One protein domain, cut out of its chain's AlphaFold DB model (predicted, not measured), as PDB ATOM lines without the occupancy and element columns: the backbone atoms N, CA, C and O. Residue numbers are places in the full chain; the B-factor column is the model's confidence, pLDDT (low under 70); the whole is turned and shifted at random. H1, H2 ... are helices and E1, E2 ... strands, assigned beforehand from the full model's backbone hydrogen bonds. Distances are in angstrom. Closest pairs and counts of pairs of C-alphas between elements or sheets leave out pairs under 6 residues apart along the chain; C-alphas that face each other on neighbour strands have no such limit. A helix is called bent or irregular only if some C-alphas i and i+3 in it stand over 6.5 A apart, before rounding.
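AT A GLANCE: This is residues 7 to 188 of the 188 residues of an uncharacterized protein of Boseongicola sp. SB0677_bin_26 (UniProt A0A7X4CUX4). One large antiparallel sheet of eight strands is curled and folded back on itself into a flattened, nearly closed barrel, and the hairpin of E1 and E2 covers the outside of its wall at E10 and E9. The two edges of the sheet, E7 and E8, come near each other at one place, and the short helix H1 lies at one end of the barrel. The printed part has 182 residues, with ten named strands and one named helix in the order E1, E2, H1, then E3 to E10; the order across the large sheet is E7, E6, E5, E4, E3, E10, E9, E8, and the class is mostly strand. The whole is compact, with a radius of gyration of the C-alphas of 17.0 A and spans of 54 by 37 by 32 A.

IN THESE COORDINATES: In the large sheet, E3 is residues 52 to 67, 38.3 A long, and begins at C-alpha 52 at (-7.627, 49.464, 29.282). E4, residues 72 to 87, is 39.8 A long. E5 is residues 94 to 103, 28.6 A, E6 residues 111 to 119, 24.8 A, and E7 residues 134 to 138, 13.4 A. E8 is residues 149 to 154, 16.6 A, and E9 residues 165 to 174, 28.5 A. E10, residues 178 to 187, is 28.8 A long and ends at C-alpha 187 at (-14.509, 37.683, 29.454). The second sheet has E1, residues 7 to 14, 23.0 A, beginning at C-alpha 7 at (-15.857, 30.899, 22.259), and E2, residues 26 to 34, 26.2 A. H1 is residues 43 to 47, 6.1 A.

HOW THE PARTS SIT: The large sheet is a folded sheet, bent back on itself into two leaves that face each other: E7, E6, E5 and E4 face E10, E9 and E8, with E3 as the hinge. It is twisted, and it is curled by 125 degrees from edge to edge. E3 to E7 form a meander, each strand the antiparallel neighbour of the one before, and E8 to E10 form another. E3 bends by 75 degrees at residue 62 and E4 by 75 degrees at residue 77. In the hairpin of E3 and E4, N 59 and O 80 are 2.8 A apart, within hydrogen-bond range. Between E3 and E10, N 60 and O 183 are within range at 2.9 A. The closest C-alphas of the edge strands E7 and E8 are those of Thr 134 and Trp 149, 7.0 A apart. Residues 124 to 125 pair antiparallel with residues 151 to 152 of E8. The sheet of E1 and E2, a hairpin with N 10 and O 30 within range at 2.9 A, makes a sandwich with the large sheet, two sheets face to face, their best planes 6 degrees apart. The closest C-alphas of E2 and E10 are those of Ala 29 and Gly 182, 5.3 A apart. E1 is apart from E4, E5, E6 and E7. H1 is not on the large sheet; its closest C-alpha pair with E8 is Val 46 and Phe 153, 8.0 A. In H1 every O i to N i+4 pair is within hydrogen-bond range.

THE WHOLE: The two C-alphas farthest apart are those of Asp 71 and Gly 159, at 55.4 A. The printed part has no cut. The links E1 to E2, of 11 residues, and E6 to E7, of 14 residues, are long. The mean pLDDT of the printed part is 84.8, and 26 residues are under 70, among them residues 16 to 24, 34 to 41 and 156 to 160.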
ATOM      1  N   ALA A   7     -17.189  31.462  22.384       68.19
ATOM      2  CA  ALA A   7     -15.857  30.899  22.259       68.19
ATOM      3  C   ALA A   7     -15.835  29.480  22.839       68.19
ATOM      4  O   ALA A   7     -16.412  29.216  23.893       68.19
ATOM      5  N   GLU A   8     -15.148  28.570  22.159       81.62
ATOM      6  CA  GLU A   8     -14.834  27.230  22.650       81.62
ATOM      7  C   GLU A   8     -13.324  27.044  22.656       81.62
ATOM      8  O   GLU A   8     -12.612  27.575  21.806       81.62
ATOM      9  N   TRP A   9     -12.811  26.286  23.613       83.12
ATOM     10  CA  TRP A   9     -11.391  25.988  23.679       83.12
ATOM     11  C   TRP A   9     -11.152  24.664  24.384       83.12
ATOM     12  O   TRP A   9     -11.961  24.194  25.188       83.12
ATOM     13  N   GLY A  10     -10.018  24.051  24.080       83.38
ATOM     14  CA  GLY A  10      -9.672  22.758  24.627       83.38
ATOM     15  C   GLY A  10      -8.290  22.291  24.209       83.38
ATOM     16  O   GLY A  10      -7.466  23.033  23.678       83.38
ATOM     17  N   TRP A  11      -8.043  21.016  24.463       88.00
ATOM     18  CA  TRP A  11      -6.828  20.334  24.055       88.00
ATOM     19  C   TRP A  11      -7.171  18.945  23.527       88.00
ATOM     20  O   TRP A  11      -8.275  18.437  23.734       88.00
ATOM     21  N   TRP A  12      -6.231  18.348  22.810       85.44
ATOM     22  CA  TRP A  12      -6.357  17.014  22.237       85.44
ATOM     23  C   TRP A  12      -5.015  16.276  22.310       85.44
ATOM     24  O   TRP A  12      -3.956  16.900  22.433       85.44
ATOM     25  N   ILE A  13      -5.071  14.945  22.262       84.25
ATOM     26  CA  ILE A  13      -3.904  14.069  22.109       84.25
ATOM     27  C   ILE A  13      -4.090  13.257  20.824       84.25
ATOM     28  O   ILE A  13      -5.158  12.687  20.609       84.25
ATOM     29  N   ASP A  14      -3.057  13.221  19.984       83.38
ATOM     30  CA  ASP A  14      -2.857  12.194  18.960       83.38
ATOM     31  C   ASP A  14      -2.118  11.029  19.616       83.38
ATOM     32  O   ASP A  14      -0.965  11.209  20.002       83.38
ATOM     33  N   GLU A  15      -2.736   9.859  19.742       77.44
ATOM     34  CA  GLU A  15      -2.074   8.667  20.310       77.44
ATOM     35  C   GLU A  15      -1.195   7.928  19.270       77.44
ATOM     36  O   GLU A  15      -0.640   6.863  19.536       77.44
ATOM     37  N   GLY A  16      -1.019   8.504  18.069       67.75
ATOM     38  CA  GLY A  16      -0.178   7.949  17.009       67.75
ATOM     39  C   GLY A  16      -0.771   6.704  16.329       67.75
ATOM     40  O   GLY A  16      -1.821   6.192  16.691       67.75
ATOM     41  N   ILE A  17      -0.098   6.208  15.280       56.53
ATOM     42  CA  ILE A  17      -0.552   5.039  14.483       56.53
ATOM     43  C   ILE A  17      -0.267   3.702  15.204       56.53
ATOM     44  O   ILE A  17      -0.799   2.657  14.827       56.53
ATOM     45  N   ALA A  18       0.586   3.711  16.230       59.34
ATOM     46  CA  ALA A  18       0.859   2.551  17.068       59.34
ATOM     47  C   ALA A  18       0.156   2.752  18.414       59.34
ATOM     48  O   ALA A  18       0.733   3.358  19.312       59.34
ATOM     49  N   ASP A  19      -1.085   2.260  18.504       55.19
ATOM     50  CA  ASP A  19      -1.952   2.351  19.684       55.19
ATOM     51  C   ASP A  19      -1.170   2.140  20.995       55.19
ATOM     52  O   ASP A  19      -0.759   1.019  21.323       55.19
ATOM     53  N   GLY A  20      -0.991   3.222  21.758       58.25
ATOM     54  CA  GLY A  20      -0.534   3.169  23.143       58.25
ATOM     55  C   GLY A  20       0.978   3.195  23.375       58.25
ATOM     56  O   GLY A  20       1.406   2.671  24.403       58.25
ATOM     57  N   ASP A  21       1.783   3.785  22.481       69.50
ATOM     58  CA  ASP A  21       3.150   4.220  22.818       69.50
ATOM     59  C   ASP A  21       3.173   5.711  23.212       69.50
ATOM     60  O   ASP A  21       3.282   6.573  22.331       69.50
ATOM     61  N   PRO A  22       3.172   6.040  24.522       66.69
ATOM     62  CA  PRO A  22       3.133   7.423  24.990       66.69
ATOM     63  C   PRO A  22       4.344   8.257  24.557       66.69
ATOM     64  O   PRO A  22       4.328   9.479  24.692       66.69
ATOM     65  N   ALA A  23       5.419   7.625  24.067       66.69
ATOM     66  CA  ALA A  23       6.594   8.327  23.557       66.69
ATOM     67  C   ALA A  23       6.343   9.020  22.206       66.69
ATOM     68  O   ALA A  23       7.116   9.900  21.828       66.69
ATOM     69  N   ASN A  24       5.288   8.630  21.485       68.94
ATOM     70  CA  ASN A  24       4.921   9.192  20.185       68.94
ATOM     71  C   ASN A  24       3.651  10.053  20.227       68.94
ATOM     72  O   ASN A  24       3.281  10.626  19.196       68.94
ATOM     73  N   ASP A  25       3.023  10.177  21.399       78.50
ATOM     74  CA  ASP A  25       1.837  11.003  21.582       78.50
ATOM     75  C   ASP A  25       2.137  12.465  21.230       78.50
ATOM     76  O   ASP A  25       3.095  13.071  21.727       78.50
ATOM     77  N   LYS A  26       1.282  13.069  20.406       80.38
ATOM     78  CA  LYS A  26       1.317  14.513  20.149       80.38
ATOM     79  C   LYS A  26       0.213  15.176  20.938       80.38
ATOM     80  O   LYS A  26      -0.883  14.647  21.042       80.38
ATOM     81  N   VAL A  27       0.492  16.355  21.470       81.38
ATOM     82  CA  VAL A  27      -0.488  17.124  22.232       81.38
ATOM     83  C   VAL A  27      -0.649  18.478  21.575       81.38
ATOM     84  O   VAL A  27       0.348  19.113  21.234       81.38
ATOM     85  N   GLY A  28      -1.891  18.919  21.415       81.56
ATOM     86  CA  GLY A  28      -2.197  20.247  20.907       81.56
ATOM     87  C   GLY A  28      -3.291  20.929  21.713       81.56
ATOM     88  O   GLY A  28      -4.112  20.281  22.364       81.56
ATOM     89  N   ALA A  29      -3.302  22.252  21.641       84.69
ATOM     90  CA  ALA A  29      -4.401  23.093  22.089       84.69
ATOM     91  C   ALA A  29      -5.193  23.588  20.878       84.69
ATOM     92  O   ALA A  29      -4.659  23.705  19.774       84.69
ATOM     93  N   TRP A  30      -6.468  23.880  21.090       86.44
ATOM     94  CA  TRP A  30      -7.317  24.522  20.101       86.44
ATOM     95  C   TRP A  30      -8.212  25.547  20.785       86.44
ATOM     96  O   TRP A  30      -8.576  25.408  21.952       86.44
ATOM     97  N   TYR A  31      -8.575  26.570  20.031       82.12
ATOM     98  CA  TYR A  31      -9.604  27.520  20.402       82.12
ATOM     99  C   TYR A  31     -10.388  27.883  19.147       82.12
ATOM    100  O   TYR A  31      -9.892  27.773  18.023       82.12
ATOM    101  N   LEU A  32     -11.629  28.277  19.355       78.94
ATOM    102  CA  LEU A  32     -12.577  28.649  18.334       78.94
ATOM    103  C   LEU A  32     -13.356  29.848  18.843       78.94
ATOM    104  O   LEU A  32     -13.856  29.846  19.961       78.94
ATOM    105  N   VAL A  33     -13.461  30.859  17.999       72.81
ATOM    106  CA  VAL A  33     -14.292  32.032  18.232       72.81
ATOM    107  C   VAL A  33     -15.346  32.040  17.136       72.81
ATOM    108  O   VAL A  33     -14.999  32.073  15.956       72.81
ATOM    109  N   MET A  34     -16.622  31.992  17.513       65.25
ATOM    110  CA  MET A  34     -17.751  32.121  16.594       65.25
ATOM    111  C   MET A  34     -18.533  33.401  16.878       65.25
ATOM    112  O   MET A  34     -18.815  33.720  18.031       65.25
ATOM    113  N   GLN A  35     -18.911  34.106  15.810       62.50
ATOM    114  CA  GLN A  35     -19.810  35.259  15.865       62.50
ATOM    115  C   GLN A  35     -20.959  35.089  14.864       62.50
ATOM    116  O   GLN A  35     -20.771  34.611  13.740       62.50
ATOM    117  N   THR A  36     -22.156  35.503  15.272       52.69
ATOM    118  CA  THR A  36     -23.439  35.415  14.552       52.69
ATOM    119  C   THR A  36     -23.442  35.998  13.149       52.69
ATOM    120  O   THR A  36     -24.218  35.554  12.299       52.69
ATOM    121  N   THR A  37     -22.602  36.993  12.883       54.25
ATOM    122  CA  THR A  37     -22.514  37.660  11.580       54.25
ATOM    123  C   THR A  37     -21.555  36.968  10.611       54.25
ATOM    124  O   THR A  37     -21.467  37.375   9.454       54.25
ATOM    125  N   GLY A  38     -20.878  35.891  11.031       42.62
ATOM    126  CA  GLY A  38     -19.966  35.123  10.181       42.62
ATOM    127  C   GLY A  38     -18.668  35.851   9.823       42.62
ATOM    128  O   GLY A  38     -17.901  35.339   9.011       42.62
ATOM    129  N   SER A  39     -18.410  37.020  10.410       45.12
ATOM    130  CA  SER A  39     -17.111  37.679  10.353       45.12
ATOM    131  C   SER A  39     -16.368  37.440  11.662       45.12
ATOM    132  O   SER A  39     -16.953  37.527  12.739       45.12
ATOM    133  N   GLU A  40     -15.068  37.170  11.561       56.97
ATOM    134  CA  GLU A  40     -14.115  37.411  12.647       56.97
ATOM    135  C   GLU A  40     -14.365  38.809  13.248       56.97
ATOM    136  O   GLU A  40     -14.966  39.664  12.587       56.97
ATOM    137  N   ILE A  41     -13.937  39.057  14.493       68.12
ATOM    138  CA  ILE A  41     -13.995  40.417  15.048       68.12
ATOM    139  C   ILE A  41     -13.424  41.397  14.012       68.12
ATOM    140  O   ILE A  41     -12.361  41.146  13.444       68.12
ATOM    141  N   ASP A  42     -14.165  42.462  13.702       72.06
ATOM    142  CA  ASP A  42     -13.719  43.417  12.691       72.06
ATOM    143  C   ASP A  42     -12.394  44.032  13.155       72.06
ATOM    144  O   ASP A  42     -12.320  44.624  14.236       72.06
ATOM    145  N   ALA A  43     -11.348  43.900  12.338       77.62
ATOM    146  CA  ALA A  43     -10.045  44.492  12.615       77.62
ATOM    147  C   ALA A  43     -10.148  46.004  12.862       77.62
ATOM    148  O   ALA A  43      -9.423  46.571  13.685       77.62
ATOM    149  N   ALA A  44     -11.101  46.668  12.200       78.25
ATOM    150  CA  ALA A  44     -11.391  48.072  12.436       78.25
ATOM    151  C   ALA A  44     -11.962  48.320  13.840       78.25
ATOM    152  O   ALA A  44     -11.659  49.354  14.430       78.25
ATOM    153  N   ALA A  45     -12.738  47.388  14.398       78.62
ATOM    154  CA  ALA A  45     -13.286  47.505  15.747       78.62
ATOM    155  C   ALA A  45     -12.199  47.341  16.821       78.62
ATOM    156  O   ALA A  45     -12.188  48.099  17.789       78.62
ATOM    157  N   VAL A  46     -11.246  46.424  16.625       81.44
ATOM    158  CA  VAL A  46     -10.067  46.297  17.502       81.44
ATOM    159  C   VAL A  46      -9.162  47.526  17.384       81.44
ATOM    160  O   VAL A  46      -8.720  48.060  18.395       81.44
ATOM    161  N   THR A  47      -8.944  48.036  16.169       82.75
ATOM    162  CA  THR A  47      -8.133  49.248  15.934       82.75
ATOM    163  C   THR A  47      -8.778  50.509  16.519       82.75
ATOM    164  O   THR A  47      -8.080  51.428  16.940       82.75
ATOM    165  N   ALA A  48     -10.110  50.582  16.533       81.06
ATOM    166  CA  ALA A  48     -10.858  51.694  17.113       81.06
ATOM    167  C   ALA A  48     -11.022  51.582  18.637       81.06
ATOM    168  O   ALA A  48     -11.578  52.499  19.254       81.06
ATOM    169  N   ALA A  49     -10.583  50.472  19.240       86.25
ATOM    170  CA  ALA A  49     -10.684  50.280  20.669       86.25
ATOM    171  C   ALA A  49      -9.791  51.269  21.433       86.25
ATOM    172  O   ALA A  49      -8.759  51.708  20.933       86.25
ATOM    173  N   THR A  50     -10.202  51.650  22.642       88.75
ATOM    174  CA  THR A  50      -9.466  52.616  23.482       88.75
ATOM    175  C   THR A  50      -9.516  52.225  24.957       88.75
ATOM    176  O   THR A  50     -10.368  51.438  25.391       88.75
ATOM    177  N   GLY A  51      -8.611  52.786  25.753       90.25
ATOM    178  CA  GLY A  51      -8.498  52.526  27.181       90.25
ATOM    179  C   GLY A  51      -7.912  51.158  27.509       90.25
ATOM    180  O   GLY A  51      -7.386  50.438  26.662       90.25
ATOM    181  N   THR A  52      -8.046  50.775  28.776       92.25
ATOM    182  CA  THR A  52      -7.627  49.464  29.282       92.25
ATOM    183  C   THR A  52      -8.838  48.562  29.517       92.25
ATOM    184  O   THR A  52      -9.856  49.019  30.044       92.25
ATOM    185  N   ALA A  53      -8.715  47.281  29.174       92.44
ATOM    186  CA  ALA A  53      -9.682  46.225  29.468       92.44
ATOM    187  C   ALA A  53      -8.993  45.058  30.189       92.44
ATOM    188  O   ALA A  53      -7.887  44.662  29.820       92.44
ATOM    189  N   SER A  54      -9.656  44.492  31.196       95.19
ATOM    190  CA  SER A  54      -9.201  43.287  31.899       95.19
ATOM    191  C   SER A  54     -10.168  42.151  31.626       95.19
ATOM    192  O   SER A  54     -11.363  42.361  31.743       95.19
ATOM    193  N   TYR A  55      -9.652  40.967  31.323       95.00
ATOM    194  CA  TYR A  55     -10.426  39.773  31.009       95.00
ATOM    195  C   TYR A  55     -10.085  38.673  32.004       95.00
ATOM    196  O   TYR A  55      -8.907  38.442  32.285       95.00
ATOM    197  N   THR A  56     -11.089  37.966  32.515       97.06
ATOM    198  CA  THR A  56     -10.901  36.826  33.418       97.06
ATOM    199  C   THR A  56     -11.678  35.608  32.943       97.06
ATOM    200  O   THR A  56     -12.757  35.719  32.370       97.06
ATOM    201  N   GLY A  57     -11.115  34.425  33.158       96.00
ATOM    202  CA  GLY A  57     -11.747  33.181  32.750       96.00
ATOM    203  C   GLY A  57     -10.927  31.960  33.121       96.00
ATOM    204  O   GLY A  57     -10.317  31.906  34.192       96.00
ATOM    205  N   GLN A  58     -10.941  30.953  32.255       97.00
ATOM    206  CA  GLN A  58     -10.355  29.643  32.527       97.00
ATOM    207  C   GLN A  58      -9.389  29.232  31.420       97.00
ATOM    208  O   GLN A  58      -9.549  29.593  30.254       97.00
ATOM    209  N   ALA A  59      -8.412  28.417  31.794       96.75
ATOM    210  CA  ALA A  59      -7.493  27.752  30.891       96.75
ATOM    211  C   ALA A  59      -7.498  26.246  31.143       96.75
ATOM    212  O   ALA A  59      -7.661  25.786  32.274       96.75
ATOM    213  N   VAL A  60      -7.297  25.481  30.079       96.31
ATOM    214  CA  VAL A  60      -7.192  24.022  30.118       96.31
ATOM    215  C   VAL A  60      -6.071  23.564  29.203       96.31
ATOM    216  O   VAL A  60      -5.757  24.225  28.215       96.31
ATOM    217  N   GLY A  61      -5.474  22.420  29.497       94.94
ATOM    218  CA  GLY A  61      -4.398  21.906  28.662       94.94
ATOM    219  C   GLY A  61      -3.740  20.670  29.234       94.94
ATOM    220  O   GLY A  61      -4.326  19.961  30.053       94.94
ATOM    221  N   LYS A  62      -2.500  20.430  28.815       94.12
ATOM    222  CA  LYS A  62      -1.653  19.352  29.321       94.12
ATOM    223  C   LYS A  62      -0.247  19.879  29.571       94.12
ATOM    224  O   LYS A  62       0.296  20.660  28.788       94.12
ATOM    225  N   ALA A  63       0.337  19.440  30.674       93.19
ATOM    226  CA  ALA A  63       1.677  19.821  31.081       93.19
ATOM    227  C   ALA A  63       2.497  18.590  31.465       93.19
ATOM    228  O   ALA A  63       1.953  17.570  31.894       93.19
ATOM    229  N   ALA A  64       3.811  18.708  31.330       91.38
ATOM    230  CA  ALA A  64       4.785  17.771  31.855       91.38
ATOM    231  C   ALA A  64       6.000  18.552  32.357       91.38
ATOM    232  O   ALA A  64       6.507  19.434  31.667       91.38
ATOM    233  N   TYR A  65       6.459  18.220  33.555       91.94
ATOM    234  CA  TYR A  65       7.631  18.789  34.196       91.94
ATOM    235  C   TYR A  65       8.393  17.685  34.924       91.94
ATOM    236  O   TYR A  65       7.810  16.922  35.696       91.94
ATOM    237  N   TYR A  66       9.692  17.606  34.689       90.38
ATOM    238  CA  TYR A  66      10.622  16.732  35.379       90.38
ATOM    239  C   TYR A  66      11.647  17.596  36.102       90.38
ATOM    240  O   TYR A  66      12.441  18.274  35.470       90.38
ATOM    241  N   ASN A  67      11.645  17.564  37.432       84.69
ATOM    242  CA  ASN A  67      12.674  18.227  38.218       84.69
ATOM    243  C   ASN A  67      13.890  17.307  38.331       84.69
ATOM    244  O   ASN A  67      13.898  16.374  39.140       84.69
ATOM    245  N   SER A  68      14.925  17.606  37.553       82.12
ATOM    246  CA  SER A  68      16.185  16.859  37.543       82.12
ATOM    247  C   SER A  68      16.939  16.888  38.882       82.12
ATOM    248  O   SER A  68      17.695  15.964  39.181       82.12
ATOM    249  N   GLN A  69      16.720  17.899  39.730       81.69
ATOM    250  CA  GLN A  69      17.378  18.015  41.039       81.69
ATOM    251  C   GLN A  69      16.751  17.112  42.107       81.69
ATOM    252  O   GLN A  69      17.453  16.652  43.007       81.69
ATOM    253  N   SER A  70      15.437  16.879  42.031       84.38
ATOM    254  CA  SER A  70      14.688  16.057  42.994       84.38
ATOM    255  C   SER A  70      14.227  14.707  42.446       84.38
ATOM    256  O   SER A  70      13.565  13.975  43.176       84.38
ATOM    257  N   ASP A  71      14.564  14.387  41.193       87.06
ATOM    258  CA  ASP A  71      14.138  13.180  40.470       87.06
ATOM    259  C   ASP A  71      12.622  12.936  40.570       87.06
ATOM    260  O   ASP A  71      12.141  11.863  40.936       87.06
ATOM    261  N   SER A  72      11.846  13.989  40.307       87.06
ATOM    262  CA  SER A  72      10.388  13.973  40.452       87.06
ATOM    263  C   SER A  72       9.700  14.503  39.208       87.06
ATOM    264  O   SER A  72      10.117  15.523  38.661       87.06
ATOM    265  N   ASN A  73       8.598  13.874  38.814       89.50
ATOM    266  CA  ASN A  73       7.785  14.277  37.677       89.50
ATOM    267  C   ASN A  73       6.393  14.759  38.110       89.50
ATOM    268  O   ASN A  73       5.738  14.156  38.958       89.50
ATOM    269  N   ILE A  74       5.923  15.832  37.482       90.62
ATOM    270  CA  ILE A  74       4.549  16.327  37.579       90.62
ATOM    271  C   ILE A  74       4.032  16.470  36.154       90.62
ATOM    272  O   ILE A  74       4.641  17.151  35.335       90.62
ATOM    273  N   GLY A  75       2.909  15.838  35.837       90.31
ATOM    274  CA  GLY A  75       2.321  15.966  34.513       90.31
ATOM    275  C   GLY A  75       0.909  15.419  34.444       90.31
ATOM    276  O   GLY A  75       0.484  14.638  35.294       90.31
ATOM    277  N   GLY A  76       0.182  15.852  33.424       90.38
ATOM    278  CA  GLY A  76      -1.215  15.503  33.224       90.38
ATOM    279  C   GLY A  76      -2.004  16.633  32.583       90.38
ATOM    280  O   GLY A  76      -1.458  17.685  32.238       90.38
ATOM    281  N   ALA A  77      -3.300  16.386  32.412       94.19
ATOM    282  CA  ALA A  77      -4.241  17.432  32.053       94.19
ATOM    283  C   ALA A  77      -4.362  18.440  33.203       94.19
ATOM    284  O   ALA A  77      -4.309  18.045  34.370       94.19
ATOM    285  N   PHE A  78      -4.541  19.715  32.871       95.75
ATOM    286  CA  PHE A  78      -4.734  20.774  33.851       95.75
ATOM    287  C   PHE A  78      -5.992  21.594  33.587       95.75
ATOM    288  O   PHE A  78      -6.428  21.745  32.441       95.75
ATOM    289  N   THR A  79      -6.510  22.181  34.660       97.31
ATOM    290  CA  THR A  79      -7.340  23.388  34.635       97.31
ATOM    291  C   THR A  79      -6.595  24.513  35.357       97.31
ATOM    292  O   THR A  79      -5.717  24.259  36.183       97.31
ATOM    293  N   ALA A  80      -6.876  25.764  35.005       98.00
ATOM    294  CA  ALA A  80      -6.268  26.945  35.608       98.00
ATOM    295  C   ALA A  80      -7.144  28.186  35.366       98.00
ATOM    296  O   ALA A  80      -8.077  28.157  34.564       98.00
ATOM    297  N   ASN A  81      -6.817  29.298  36.019       98.06
ATOM    298  CA  ASN A  81      -7.461  30.590  35.796       98.06
ATOM    299  C   ASN A  81      -6.658  31.413  34.790       98.06
ATOM    300  O   ASN A  81      -5.432  31.470  34.894       98.06
ATOM    301  N   ALA A  82      -7.349  32.082  33.870       98.12
ATOM    302  CA  ALA A  82      -6.755  33.005  32.912       98.12
ATOM    303  C   ALA A  82      -7.117  34.448  33.278       98.12
ATOM    304  O   ALA A  82      -8.291  34.748  33.493       98.12
ATOM    305  N   THR A  83      -6.123  35.333  33.304       97.94
ATOM    306  CA  THR A  83      -6.310  36.780  33.460       97.94
ATOM    307  C   THR A  83      -5.512  37.497  32.386       97.94
ATOM    308  O   THR A  83      -4.298  37.315  32.311       97.94
ATOM    309  N   LEU A  84      -6.163  38.326  31.576       97.38
ATOM    310  CA  LEU A  84      -5.523  39.118  30.531       97.38
ATOM    311  C   LEU A  84      -5.830  40.603  30.712       97.38
ATOM    312  O   LEU A  84      -6.876  40.976  31.234       97.38
ATOM    313  N   THR A  85      -4.925  41.456  30.254       96.50
ATOM    314  CA  THR A  85      -5.100  42.906  30.239       96.50
ATOM    315  C   THR A  85      -4.671  43.441  28.885       96.50
ATOM    316  O   THR A  85      -3.518  43.259  28.485       96.50
ATOM    317  N   ALA A  86      -5.610  44.089  28.200       94.44
ATOM    318  CA  ALA A  86      -5.391  44.805  26.955       94.44
ATOM    319  C   ALA A  86      -5.345  46.311  27.232       94.44
ATOM    320  O   ALA A  86      -6.207  46.847  27.926       94.44
ATOM    321  N   ASP A  87      -4.343  46.981  26.686       93.38
ATOM    322  CA  ASP A  87      -4.171  48.430  26.713       93.38
ATOM    323  C   ASP A  87      -4.206  48.941  25.274       93.38
ATOM    324  O   ASP A  87      -3.277  48.690  24.511       93.38
ATOM    325  N   PHE A  88      -5.295  49.601  24.888       89.50
ATOM    326  CA  PHE A  88      -5.529  50.063  23.521       89.50
ATOM    327  C   PHE A  88      -5.038  51.501  23.274       89.50
ATOM    328  O   PHE A  88      -5.106  51.981  22.145       89.50
ATOM    329  N   ASP A  89      -4.501  52.194  24.287       83.50
ATOM    330  CA  ASP A  89      -4.117  53.610  24.167       83.50
ATOM    331  C   ASP A  89      -2.739  53.820  23.492       83.50
ATOM    332  O   ASP A  89      -2.438  54.910  23.000       83.50
ATOM    333  N   ASP A  90      -1.911  52.772  23.400       65.31
ATOM    334  CA  ASP A  90      -0.496  52.827  22.983       65.31
ATOM    335  C   ASP A  90      -0.258  52.731  21.449       65.31
ATOM    336  O   ASP A  90       0.776  52.237  20.994       65.31
ATOM    337  N   GLY A  91      -1.194  53.190  20.608       64.31
ATOM    338  CA  GLY A  91      -1.040  53.316  19.141       64.31
ATOM    339  C   GLY A  91      -0.972  52.009  18.332       64.31
ATOM    340  O   GLY A  91      -1.350  52.015  17.167       64.31
ATOM    341  N   ASN A  92      -0.546  50.902  18.946       70.44
ATOM    342  CA  ASN A  92      -0.586  49.541  18.398       70.44
ATOM    343  C   ASN A  92      -1.292  48.545  19.329       70.44
ATOM    344  O   ASN A  92      -1.319  47.362  19.016       70.44
ATOM    345  N   GLY A  93      -1.840  49.000  20.462       88.00
ATOM    346  CA  GLY A  93      -2.453  48.137  21.467       88.00
ATOM    347  C   GLY A  93      -1.475  47.122  22.077       88.00
ATOM    348  O   GLY A  93      -0.570  46.605  21.426       88.00
ATOM    349  N   MET A  94      -1.610  46.808  23.356       93.19
ATOM    350  CA  MET A  94      -0.719  45.858  24.013       93.19
ATOM    351  C   MET A  94      -1.522  44.892  24.869       93.19
ATOM    352  O   MET A  94      -2.305  45.314  25.712       93.19
ATOM    353  N   LEU A  95      -1.301  43.596  24.681       94.56
ATOM    354  CA  LEU A  95      -1.920  42.538  25.466       94.56
ATOM    355  C   LEU A  95      -0.862  41.877  26.353       94.56
ATOM    356  O   LEU A  95       0.274  41.624  25.951       94.56
ATOM    357  N   SER A  96      -1.239  41.628  27.597       95.50
ATOM    358  CA  SER A  96      -0.459  40.886  28.584       95.50
ATOM    359  C   SER A  96      -1.392  39.974  29.365       95.50
ATOM    360  O   SER A  96      -2.609  40.167  29.341       95.50
ATOM    361  N   GLY A  97      -0.858  38.974  30.056       96.50
ATOM    362  CA  GLY A  97      -1.711  38.089  30.834       96.50
ATOM    363  C   GLY A  97      -0.961  37.050  31.639       96.50
ATOM    364  O   GLY A  97       0.260  36.928  31.563       96.50
ATOM    365  N   SER A  98      -1.715  36.293  32.423       97.19
ATOM    366  CA  SER A  98      -1.209  35.178  33.207       97.19
ATOM    367  C   SER A  98      -2.223  34.045  33.298       97.19
ATOM    368  O   SER A  98      -3.432  34.267  33.387       97.19
ATOM    369  N   ILE A  99      -1.698  32.825  33.317       98.06
ATOM    370  CA  ILE A  99      -2.391  31.608  33.712       98.06
ATOM    371  C   ILE A  99      -1.875  31.216  35.095       98.06
ATOM    372  O   ILE A  99      -0.663  31.096  35.298       98.06
ATOM    373  N   THR A 100      -2.775  31.043  36.060       97.62
ATOM    374  CA  THR A 100      -2.427  30.768  37.464       97.62
ATOM    375  C   THR A 100      -3.401  29.792  38.115       97.62
ATOM    376  O   THR A 100      -4.478  29.519  37.590       97.62
ATOM    377  N   GLY A 101      -3.038  29.269  39.290       96.44
ATOM    378  CA  GLY A 101      -3.915  28.371  40.047       96.44
ATOM    379  C   GLY A 101      -4.117  27.024  39.359       96.44
ATOM    380  O   GLY A 101      -5.227  26.505  39.370       96.44
ATOM    381  N   PHE A 102      -3.054  26.496  38.748       96.94
ATOM    382  CA  PHE A 102      -3.061  25.193  38.091       96.94
ATOM    383  C   PHE A 102      -3.545  24.092  39.038       96.94
ATOM    384  O   PHE A 102      -3.070  23.991  40.171       96.94
ATOM    385  N   ASP A 103      -4.433  23.245  38.532       96.69
ATOM    386  CA  ASP A 103      -4.835  21.980  39.131       96.69
ATOM    387  C   ASP A 103      -4.542  20.842  38.149       96.69
ATOM    388  O   ASP A 103      -5.103  20.789  37.055       96.69
ATOM    389  N   ILE A 104      -3.639  19.941  38.537       94.88
ATOM    390  CA  ILE A 104      -3.241  18.754  37.776       94.88
ATOM    391  C   ILE A 104      -3.657  17.532  38.589       94.88
ATOM    392  O   ILE A 104      -2.925  17.069  39.465       94.88
ATOM    393  N   GLY A 105      -4.862  17.023  38.333       89.94
ATOM    394  CA  GLY A 105      -5.383  15.842  39.028       89.94
ATOM    395  C   GLY A 105      -5.503  16.008  40.551       89.94
ATOM    396  O   GLY A 105      -5.251  15.054  41.285       89.94
ATOM    397  N   GLY A 106      -5.853  17.203  41.037       91.88
ATOM    398  CA  GLY A 106      -5.955  17.545  42.460       91.88
ATOM    399  C   GLY A 106      -4.665  18.111  43.064       91.88
ATOM    400  O   GLY A 106      -4.643  18.458  44.248       91.88
ATOM    401  N   MET A 107      -3.580  18.188  42.289       92.31
ATOM    402  CA  MET A 107      -2.315  18.788  42.707       92.31
ATOM    403  C   MET A 107      -2.226  20.232  42.220       92.31
ATOM    404  O   MET A 107      -2.322  20.489  41.025       92.31
ATOM    405  N   ASN A 108      -1.922  21.157  43.134       93.50
ATOM    406  CA  ASN A 108      -1.540  22.520  42.780       93.50
ATOM    407  C   ASN A 108      -0.010  22.661  42.824       93.50
ATOM    408  O   ASN A 108       0.561  22.708  43.919       93.50
ATOM    409  N   PRO A 109       0.670  22.732  41.667       90.62
ATOM    410  CA  PRO A 109       2.126  22.758  41.619       90.62
ATOM    411  C   PRO A 109       2.724  24.156  41.871       90.62
ATOM    412  O   PRO A 109       3.938  24.326  41.773       90.62
ATOM    413  N   ASN A 110       1.901  25.163  42.199       91.50
ATOM    414  CA  ASN A 110       2.310  26.563  42.350       91.50
ATOM    415  C   ASN A 110       3.053  27.095  41.108       91.50
ATOM    416  O   ASN A 110       4.137  27.682  41.196       91.50
ATOM    417  N   TRP A 111       2.480  26.814  39.937       94.44
ATOM    418  CA  TRP A 111       2.963  27.295  38.645       94.44
ATOM    419  C   TRP A 111       2.234  28.572  38.228       94.44
ATOM    420  O   TRP A 111       1.056  28.765  38.548       94.44
ATOM    421  N   SER A 112       2.920  29.416  37.464       96.12
ATOM    422  CA  SER A 112       2.295  30.469  36.666       96.12
ATOM    423  C   SER A 112       2.925  30.540  35.281       96.12
ATOM    424  O   SER A 112       4.121  30.298  35.119       96.12
ATOM    425  N   VAL A 113       2.115  30.873  34.281       95.88
ATOM    426  CA  VAL A 113       2.572  31.114  32.909       95.88
ATOM    427  C   VAL A 113       2.136  32.514  32.516       95.88
ATOM    428  O   VAL A 113       0.956  32.828  32.593       95.88
ATOM    429  N   GLU A 114       3.071  33.361  32.118       95.50
ATOM    430  CA  GLU A 114       2.824  34.765  31.796       95.50
ATOM    431  C   GLU A 114       2.999  35.004  30.296       95.50
ATOM    432  O   GLU A 114       3.988  34.562  29.703       95.50
ATOM    433  N   LEU A 115       2.057  35.737  29.702       94.44
ATOM    434  CA  LEU A 115       2.240  36.433  28.435       94.44
ATOM    435  C   LEU A 115       2.914  37.770  28.742       94.44
ATOM    436  O   LEU A 115       2.303  38.669  29.334       94.44
ATOM    437  N   MET A 116       4.171  37.910  28.329       90.94
ATOM    438  CA  MET A 116       4.867  39.191  28.374       90.94
ATOM    439  C   MET A 116       4.176  40.192  27.440       90.94
ATOM    440  O   MET A 116       3.676  39.806  26.389       90.94
ATOM    441  N   LYS A 117       4.156  41.477  27.826       89.56
ATOM    442  CA  LYS A 117       3.470  42.557  27.092       89.56
ATOM    443  C   LYS A 117       3.825  42.495  25.594       89.56
ATOM    444  O   LYS A 117       4.985  42.694  25.233       89.56
ATOM    445  N   HIS A 118       2.834  42.231  24.744       91.50
ATOM    446  CA  HIS A 118       3.008  42.027  23.304       91.50
ATOM    447  C   HIS A 118       1.998  42.846  22.496       91.50
ATOM    448  O   HIS A 118       0.928  43.176  23.004       91.50
ATOM    449  N   ALA A 119       2.359  43.213  21.266       91.06
ATOM    450  CA  ALA A 119       1.527  44.074  20.432       91.06
ATOM    451  C   ALA A 119       0.248  43.356  19.984       91.06
ATOM    452  O   ALA A 119       0.275  42.165  19.668       91.06
ATOM    453  N   ILE A 120      -0.856  44.097  19.944       91.25
ATOM    454  CA  ILE A 120      -2.125  43.635  19.386       91.25
ATOM    455  C   ILE A 120      -2.078  43.865  17.867       91.25
ATOM    456  O   ILE A 120      -1.829  44.967  17.394       91.25
ATOM    457  N   GLY A 121      -2.266  42.800  17.093       88.38
ATOM    458  CA  GLY A 121      -2.514  42.872  15.655       88.38
ATOM    459  C   GLY A 121      -3.993  43.112  15.348       88.38
ATOM    460  O   GLY A 121      -4.772  43.479  16.219       88.38
ATOM    461  N   ASP A 122      -4.392  42.837  14.108       85.25
ATOM    462  CA  ASP A 122      -5.737  43.137  13.600       85.25
ATOM    463  C   ASP A 122      -6.872  42.608  14.494       85.25
ATOM    464  O   ASP A 122      -7.836  43.318  14.751       85.25
ATOM    465  N   THR A 123      -6.763  41.377  14.998       86.56
ATOM    466  CA  THR A 123      -7.841  40.720  15.762       86.56
ATOM    467  C   THR A 123      -7.395  40.158  17.115       86.56
ATOM    468  O   THR A 123      -8.189  39.536  17.820       86.56
ATOM    469  N   GLY A 124      -6.140  40.382  17.515       88.31
ATOM    470  CA  GLY A 124      -5.542  39.814  18.726       88.31
ATOM    471  C   GLY A 124      -4.030  39.622  18.588       88.31
ATOM    472  O   GLY A 124      -3.363  40.453  17.985       88.31
ATOM    473  N   ILE A 125      -3.472  38.540  19.132       88.88
ATOM    474  CA  ILE A 125      -2.055  38.180  18.961       88.88
ATOM    475  C   ILE A 125      -1.946  36.975  18.024       88.88
ATOM    476  O   ILE A 125      -2.522  35.918  18.291       88.88
ATOM    477  N   ALA A 126      -1.151  37.105  16.964       84.50
ATOM    478  CA  ALA A 126      -0.757  35.975  16.130       84.50
ATOM    479  C   ALA A 126       0.374  35.172  16.788       84.50
ATOM    480  O   ALA A 126       1.201  35.734  17.504       84.50
ATOM    481  N   VAL A 127       0.449  33.868  16.492       79.69
ATOM    482  CA  VAL A 127       1.595  33.043  16.903       79.69
ATOM    483  C   VAL A 127       2.883  33.657  16.344       79.69
ATOM    484  O   VAL A 127       3.098  33.639  15.132       79.69
ATOM    485  N   ASP A 128       3.759  34.153  17.217       76.00
ATOM    486  CA  ASP A 128       5.120  34.555  16.855       76.00
ATOM    487  C   ASP A 128       6.116  33.532  17.405       76.00
ATOM    488  O   ASP A 128       6.331  33.430  18.608       76.00
ATOM    489  N   THR A 129       6.717  32.766  16.494       72.94
ATOM    490  CA  THR A 129       7.738  31.753  16.816       72.94
ATOM    491  C   THR A 129       9.154  32.325  16.868       72.94
ATOM    492  O   THR A 129      10.087  31.625  17.263       72.94
ATOM    493  N   ALA A 130       9.343  33.581  16.451       69.50
ATOM    494  CA  ALA A 130      10.633  34.258  16.466       69.50
ATOM    495  C   ALA A 130      10.906  34.944  17.812       69.50
ATOM    496  O   ALA A 130      12.070  35.093  18.191       69.50
ATOM    497  N   THR A 131       9.853  35.325  18.539       74.62
ATOM    498  CA  THR A 131       9.963  36.019  19.824       74.62
ATOM    499  C   THR A 131       9.364  35.179  20.939       74.62
ATOM    500  O   THR A 131       8.153  35.004  21.023       74.62
ATOM    501  N   ALA A 132      10.211  34.713  21.858       77.81
ATOM    502  CA  ALA A 132       9.725  34.079  23.074       77.81
ATOM    503  C   ALA A 132       8.937  35.101  23.909       77.81
ATOM    504  O   ALA A 132       9.507  36.056  24.439       77.81
ATOM    505  N   MET A 133       7.625  34.902  24.008       87.00
ATOM    506  CA  MET A 133       6.703  35.797  24.723       87.00
ATOM    507  C   MET A 133       6.110  35.166  25.986       87.00
ATOM    508  O   MET A 133       5.444  35.848  26.762       87.00
ATOM    509  N   THR A 134       6.386  33.880  26.211       90.94
ATOM    510  CA  THR A 134       5.900  33.123  27.363       90.94
ATOM    511  C   THR A 134       6.959  33.034  28.446       90.94
ATOM    512  O   THR A 134       8.100  32.672  28.165       90.94
ATOM    513  N   LYS A 135       6.575  33.270  29.698       93.50
ATOM    514  CA  LYS A 135       7.431  33.041  30.864       93.50
ATOM    515  C   LYS A 135       6.756  32.076  31.829       93.50
ATOM    516  O   LYS A 135       5.687  32.377  32.351       93.50
ATOM    517  N   TRP A 136       7.381  30.930  32.083       93.69
ATOM    518  CA  TRP A 136       6.896  29.959  33.065       93.69
ATOM    519  C   TRP A 136       7.667  30.110  34.379       93.69
ATOM    520  O   TRP A 136       8.897  30.112  34.414       93.69
ATOM    521  N   THR A 137       6.925  30.265  35.473       94.38
ATOM    522  CA  THR A 137       7.436  30.342  36.840       94.38
ATOM    523  C   THR A 137       6.996  29.122  37.644       94.38
ATOM    524  O   THR A 137       5.818  28.757  37.643       94.38
ATOM    525  N   ILE A 138       7.930  28.523  38.383       90.94
ATOM    526  CA  ILE A 138       7.697  27.399  39.296       90.94
ATOM    527  C   ILE A 138       8.142  27.821  40.697       90.94
ATOM    528  O   ILE A 138       9.306  28.152  40.922       90.94
ATOM    529  N   GLY A 139       7.215  27.850  41.662       86.56
ATOM    530  CA  GLY A 139       7.556  28.170  43.055       86.56
ATOM    531  C   GLY A 139       8.168  29.565  43.251       86.56
ATOM    532  O   GLY A 139       8.958  29.762  44.170       86.56
ATOM    533  N   GLY A 140       7.843  30.521  42.375       84.69
ATOM    534  CA  GLY A 140       8.398  31.881  42.383       84.69
ATOM    535  C   GLY A 140       9.744  32.042  41.666       84.69
ATOM    536  O   GLY A 140      10.229  33.166  41.555       84.69
ATOM    537  N   THR A 141      10.332  30.960  41.147       84.44
ATOM    538  CA  THR A 141      11.513  31.026  40.275       84.44
ATOM    539  C   THR A 141      11.060  30.982  38.828       84.44
ATOM    540  O   THR A 141      10.344  30.065  38.431       84.44
ATOM    541  N   ALA A 142      11.435  31.999  38.062       80.81
ATOM    542  CA  ALA A 142      11.106  32.070  36.652       80.81
ATOM    543  C   ALA A 142      12.303  31.693  35.791       80.81
ATOM    544  O   ALA A 142      13.420  32.128  36.076       80.81
ATOM    545  N   ASP A 143      12.034  30.951  34.726       80.25
ATOM    546  CA  ASP A 143      13.023  30.643  33.705       80.25
ATOM    547  C   ASP A 143      13.074  31.732  32.612       80.25
ATOM    548  O   ASP A 143      12.278  32.684  32.594       80.25
ATOM    549  N   ALA A 144      14.046  31.609  31.708       76.62
ATOM    550  CA  ALA A 144      14.093  32.320  30.447       76.62
ATOM    551  C   ALA A 144      12.776  32.151  29.673       76.62
ATOM    552  O   ALA A 144      12.110  31.120  29.729       76.62
ATOM    553  N   ALA A 145      12.405  33.195  28.932       77.00
ATOM    554  CA  ALA A 145      11.206  33.142  28.117       77.00
ATOM    555  C   ALA A 145      11.324  32.026  27.066       77.00
ATOM    556  O   ALA A 145      12.328  31.938  26.355       77.00
ATOM    557  N   GLY A 146      10.281  31.210  26.942       83.56
ATOM    558  CA  GLY A 146      10.239  30.091  26.012       83.56
ATOM    559  C   GLY A 146       8.816  29.600  25.772       83.56
ATOM    560  O   GLY A 146       8.063  29.344  26.714       83.56
ATOM    561  N   GLY A 147       8.456  29.480  24.494       87.31
ATOM    562  CA  GLY A 147       7.107  29.156  24.036       87.31
ATOM    563  C   GLY A 147       6.411  30.330  23.340       87.31
ATOM    564  O   GLY A 147       6.991  31.406  23.176       87.31
ATOM    565  N   ASN A 148       5.168  30.092  22.923       90.50
ATOM    566  CA  ASN A 148       4.392  30.972  22.050       90.50
ATOM    567  C   ASN A 148       3.001  31.239  22.638       90.50
ATOM    568  O   ASN A 148       2.489  30.422  23.400       90.50
ATOM    569  N   TRP A 149       2.359  32.332  22.227       91.69
ATOM    570  CA  TRP A 149       0.935  32.583  22.468       91.69
ATOM    571  C   TRP A 149       0.227  32.943  21.171       91.69
ATOM    572  O   TRP A 149       0.821  33.501  20.251       91.69
ATOM    573  N   SER A 150      -1.069  32.673  21.137       91.81
ATOM    574  CA  SER A 150      -2.003  33.268  20.193       91.81
ATOM    575  C   SER A 150      -3.288  33.618  20.909       91.81
ATOM    576  O   SER A 150      -3.722  32.894  21.804       91.81
ATOM    577  N   ALA A 151      -3.924  34.701  20.495       91.19
ATOM    578  CA  ALA A 151      -5.190  35.137  21.051       91.19
ATOM    579  C   ALA A 151      -6.020  35.823  19.972       91.19
ATOM    580  O   ALA A 151      -5.473  36.525  19.126       91.19
ATOM    581  N   ALA A 152      -7.333  35.659  20.037       90.56
ATOM    582  CA  ALA A 152      -8.299  36.394  19.242       90.56
ATOM    583  C   ALA A 152      -9.341  37.014  20.173       90.56
ATOM    584  O   ALA A 152      -9.866  36.352  21.075       90.56
ATOM    585  N   PHE A 153      -9.632  38.288  19.951       88.56
ATOM    586  CA  PHE A 153     -10.739  38.968  20.599       88.56
ATOM    587  C   PHE A 153     -12.068  38.530  19.981       88.56
ATOM    588  O   PHE A 153     -12.146  38.177  18.802       88.56
ATOM    589  N   TYR A 154     -13.132  38.573  20.773       83.00
ATOM    590  CA  TYR A 154     -14.481  38.302  20.301       83.00
ATOM    591  C   TYR A 154     -15.494  39.247  20.922       83.00
ATOM    592  O   TYR A 154     -15.293  39.715  22.044       83.00
ATOM    593  N   GLN A 155     -16.566  39.491  20.156       72.06
ATOM    594  CA  GLN A 155     -17.720  40.317  20.504       72.06
ATOM    595  C   GLN A 155     -17.334  41.769  20.845       72.06
ATOM    596  O   GLN A 155     -16.727  42.046  21.870       72.06
ATOM    597  N   VAL A 156     -17.701  42.732  19.997       61.25
ATOM    598  CA  VAL A 156     -17.676  44.160  20.366       61.25
ATOM    599  C   VAL A 156     -19.132  44.589  20.501       61.25
ATOM    600  O   VAL A 156     -19.814  44.676  19.480       61.25
ATOM    601  N   PRO A 157     -19.659  44.785  21.719       55.94
ATOM    602  CA  PRO A 157     -21.029  45.232  21.890       55.94
ATOM    603  C   PRO A 157     -21.208  46.603  21.249       55.94
ATOM    604  O   PRO A 157     -20.346  47.478  21.371       55.94
ATOM    605  N   ASP A 158     -22.355  46.810  20.610       55.66
ATOM    606  CA  ASP A 158     -22.724  48.109  20.060       55.66
ATOM    607  C   ASP A 158     -22.595  49.207  21.132       55.66
ATOM    608  O   ASP A 158     -23.306  49.215  22.139       55.66
ATOM    609  N   GLY A 159     -21.692  50.162  20.899       55.31
ATOM    610  CA  GLY A 159     -21.483  51.327  21.766       55.31
ATOM    611  C   GLY A 159     -20.350  51.203  22.789       55.31
ATOM    612  O   GLY A 159     -20.053  52.196  23.460       55.31
ATOM    613  N   GLU A 160     -19.678  50.054  22.885       62.59
ATOM    614  CA  GLU A 160     -18.461  49.900  23.684       62.59
ATOM    615  C   GLU A 160     -17.207  49.893  22.803       62.59
ATOM    616  O   GLU A 160     -17.151  49.242  21.767       62.59
ATOM    617  N   HIS A 161     -16.170  50.628  23.219       73.69
ATOM    618  CA  HIS A 161     -14.906  50.742  22.479       73.69
ATOM    619  C   HIS A 161     -13.923  49.617  22.844       73.69
ATOM    620  O   HIS A 161     -12.720  49.828  22.787       73.69
ATOM    621  N   GLN A 162     -14.382  48.471  23.345       85.50
ATOM    622  CA  GLN A 162     -13.505  47.387  23.796       85.50
ATOM    623  C   GLN A 162     -14.163  46.034  23.507       85.50
ATOM    624  O   GLN A 162     -15.375  45.916  23.692       85.50
ATOM    625  N   PRO A 163     -13.395  45.007  23.108       85.69
ATOM    626  CA  PRO A 163     -13.920  43.651  22.998       85.69
ATOM    627  C   PRO A 163     -14.430  43.123  24.344       85.69
ATOM    628  O   PRO A 163     -13.840  43.424  25.386       85.69
ATOM    629  N   SER A 164     -15.480  42.302  24.325       86.62
ATOM    630  CA  SER A 164     -16.066  41.653  25.505       86.62
ATOM    631  C   SER A 164     -15.300  40.422  25.951       86.62
ATOM    632  O   SER A 164     -15.329  40.097  27.135       86.62
ATOM    633  N   GLY A 165     -14.587  39.758  25.043       89.25
ATOM    634  CA  GLY A 165     -13.829  38.570  25.394       89.25
ATOM    635  C   GLY A 165     -12.589  38.343  24.548       89.25
ATOM    636  O   GLY A 165     -12.359  38.983  23.520       89.25
ATOM    637  N   VAL A 166     -11.768  37.411  25.019       91.25
ATOM    638  CA  VAL A 166     -10.548  36.940  24.368       91.25
ATOM    639  C   VAL A 166     -10.412  35.434  24.570       91.25
ATOM    640  O   VAL A 166     -10.612  34.921  25.671       91.25
ATOM    641  N   ALA A 167     -10.081  34.711  23.508       92.56
ATOM    642  CA  ALA A 167      -9.774  33.287  23.563       92.56
ATOM    643  C   ALA A 167      -8.475  33.009  22.815       92.56
ATOM    644  O   ALA A 167      -8.109  33.743  21.898       92.56
ATOM    645  N   GLY A 168      -7.753  31.971  23.208       92.56
ATOM    646  CA  GLY A 168      -6.430  31.742  22.658       92.56
ATOM    647  C   GLY A 168      -5.785  30.438  23.072       92.56
ATOM    648  O   GLY A 168      -6.378  29.601  23.752       92.56
ATOM    649  N   GLY A 169      -4.541  30.284  22.638       93.44
ATOM    650  CA  GLY A 169      -3.677  29.151  22.916       93.44
ATOM    651  C   GLY A 169      -2.311  29.621  23.388       93.44
ATOM    652  O   GLY A 169      -1.888  30.742  23.103       93.44
ATOM    653  N   PHE A 170      -1.612  28.761  24.115       93.62
ATOM    654  CA  PHE A 170      -0.242  29.010  24.522       93.62
ATOM    655  C   PHE A 170       0.561  27.720  24.610       93.62
ATOM    656  O   PHE A 170       0.048  26.640  24.911       93.62
ATOM    657  N   GLU A 171       1.857  27.875  24.395       93.69
ATOM    658  CA  GLU A 171       2.892  26.902  24.684       93.69
ATOM    659  C   GLU A 171       3.880  27.543  25.655       93.69
ATOM    660  O   GLU A 171       4.228  28.721  25.522       93.69
ATOM    661  N   ALA A 172       4.345  26.767  26.627       93.44
ATOM    662  CA  ALA A 172       5.371  27.195  27.566       93.44
ATOM    663  C   ALA A 172       6.438  26.113  27.702       93.44
ATOM    664  O   ALA A 172       6.129  24.922  27.797       93.44
ATOM    665  N   THR A 173       7.697  26.530  27.749       91.94
ATOM    666  CA  THR A 173       8.832  25.663  28.074       91.94
ATOM    667  C   THR A 173       9.517  26.165  29.335       91.94
ATOM    668  O   THR A 173       9.579  27.371  29.556       91.94
ATOM    669  N   TYR A 174      10.027  25.241  30.142       90.00
ATOM    670  CA  TYR A 174      10.862  25.530  31.304       90.00
ATOM    671  C   TYR A 174      12.147  24.718  31.146       90.00
ATOM    672  O   TYR A 174      12.160  23.512  31.393       90.00
ATOM    673  N   GLU A 175      13.194  25.357  30.641       86.88
ATOM    674  CA  GLU A 175      14.467  24.752  30.258       86.88
ATOM    675  C   GLU A 175      14.266  23.488  29.387       86.88
ATOM    676  O   GLU A 175      13.437  23.454  28.471       86.88
ATOM    677  N   SER A 176      15.030  22.427  29.659       86.31
ATOM    678  CA  SER A 176      14.786  21.074  29.147       86.31
ATOM    679  C   SER A 176      13.743  20.294  29.947       86.31
ATOM    680  O   SER A 176      13.327  19.216  29.519       86.31
ATOM    681  N   ASP A 177      13.353  20.821  31.102       88.94
ATOM    682  CA  ASP A 177      12.729  20.077  32.191       88.94
ATOM    683  C   ASP A 177      11.198  20.136  32.120       88.94
ATOM    684  O   ASP A 177      10.522  19.228  32.598       88.94
ATOM    685  N   GLY A 178      10.623  21.155  31.474       90.56
ATOM    686  CA  GLY A 178       9.180  21.351  31.389       90.56
ATOM    687  C   GLY A 178       8.672  21.733  30.006       90.56
ATOM    688  O   GLY A 178       9.263  22.554  29.305       90.56
ATOM    689  N   ARG A 179       7.507  21.185  29.642       92.75
ATOM    690  CA  ARG A 179       6.696  21.626  28.499       92.75
ATOM    691  C   ARG A 179       5.215  21.663  28.851       92.75
ATOM    692  O   ARG A 179       4.710  20.813  29.585       92.75
ATOM    693  N   MET A 180       4.509  22.623  28.276       93.44
ATOM    694  CA  MET A 180       3.079  22.808  28.459       93.44
ATOM    695  C   MET A 180       2.441  23.317  27.177       93.44
ATOM    696  O   MET A 180       3.028  24.136  26.473       93.44
ATOM    697  N   VAL A 181       1.219  22.862  26.924       94.88
ATOM    698  CA  VAL A 181       0.332  23.421  25.909       94.88
ATOM    699  C   VAL A 181      -1.053  23.604  26.516       94.88
ATOM    700  O   VAL A 181      -1.532  22.741  27.258       94.88
ATOM    701  N   GLY A 182      -1.691  24.732  26.233       95.12
ATOM    702  CA  GLY A 182      -3.007  25.047  26.766       95.12
ATOM    703  C   GLY A 182      -3.797  25.996  25.888       95.12
ATOM    704  O   GLY A 182      -3.255  26.656  25.007       95.12
ATOM    705  N   ALA A 183      -5.095  26.046  26.147       95.75
ATOM    706  CA  ALA A 183      -6.019  27.003  25.573       95.75
ATOM    707  C   ALA A 183      -6.778  27.719  26.686       95.75
ATOM    708  O   ALA A 183      -6.940  27.180  27.784       95.75
ATOM    709  N   PHE A 184      -7.243  28.928  26.410       95.38
ATOM    710  CA  PHE A 184      -7.967  29.748  27.369       95.38
ATOM    711  C   PHE A 184      -9.112  30.506  26.708       95.38
ATOM    712  O   PHE A 184      -9.085  30.790  25.511       95.38
ATOM    713  N   GLY A 185     -10.079  30.881  27.536       93.25
ATOM    714  CA  GLY A 185     -11.131  31.833  27.217       93.25
ATOM    715  C   GLY A 185     -11.390  32.716  28.431       93.25
ATOM    716  O   GLY A 185     -11.396  32.232  29.567       93.25
ATOM    717  N   ALA A 186     -11.542  34.012  28.192       92.50
ATOM    718  CA  ALA A 186     -11.755  35.019  29.217       92.50
ATOM    719  C   ALA A 186     -12.728  36.100  28.731       92.50
ATOM    720  O   ALA A 186     -12.748  36.443  27.548       92.50
ATOM    721  N   GLU A 187     -13.505  36.637  29.665       90.12
ATOM    722  CA  GLU A 187     -14.509  37.683  29.454       90.12
ATOM    723  C   GLU A 187     -14.188  38.890  30.343       90.12
ATOM    724  O   GLU A 187     -13.526  38.745  31.377       90.12
ATOM    725  N   ARG A 188     -14.597  40.079  29.903       89.19
ATOM    726  CA  ARG A 188     -14.302  41.355  30.565       89.19
ATOM    727  C   ARG A 188     -15.149  41.599  31.815       89.19
ATOM    728  O   ARG A 188     -16.376  41.379  31.746       89.19
TER     729      ARG A 188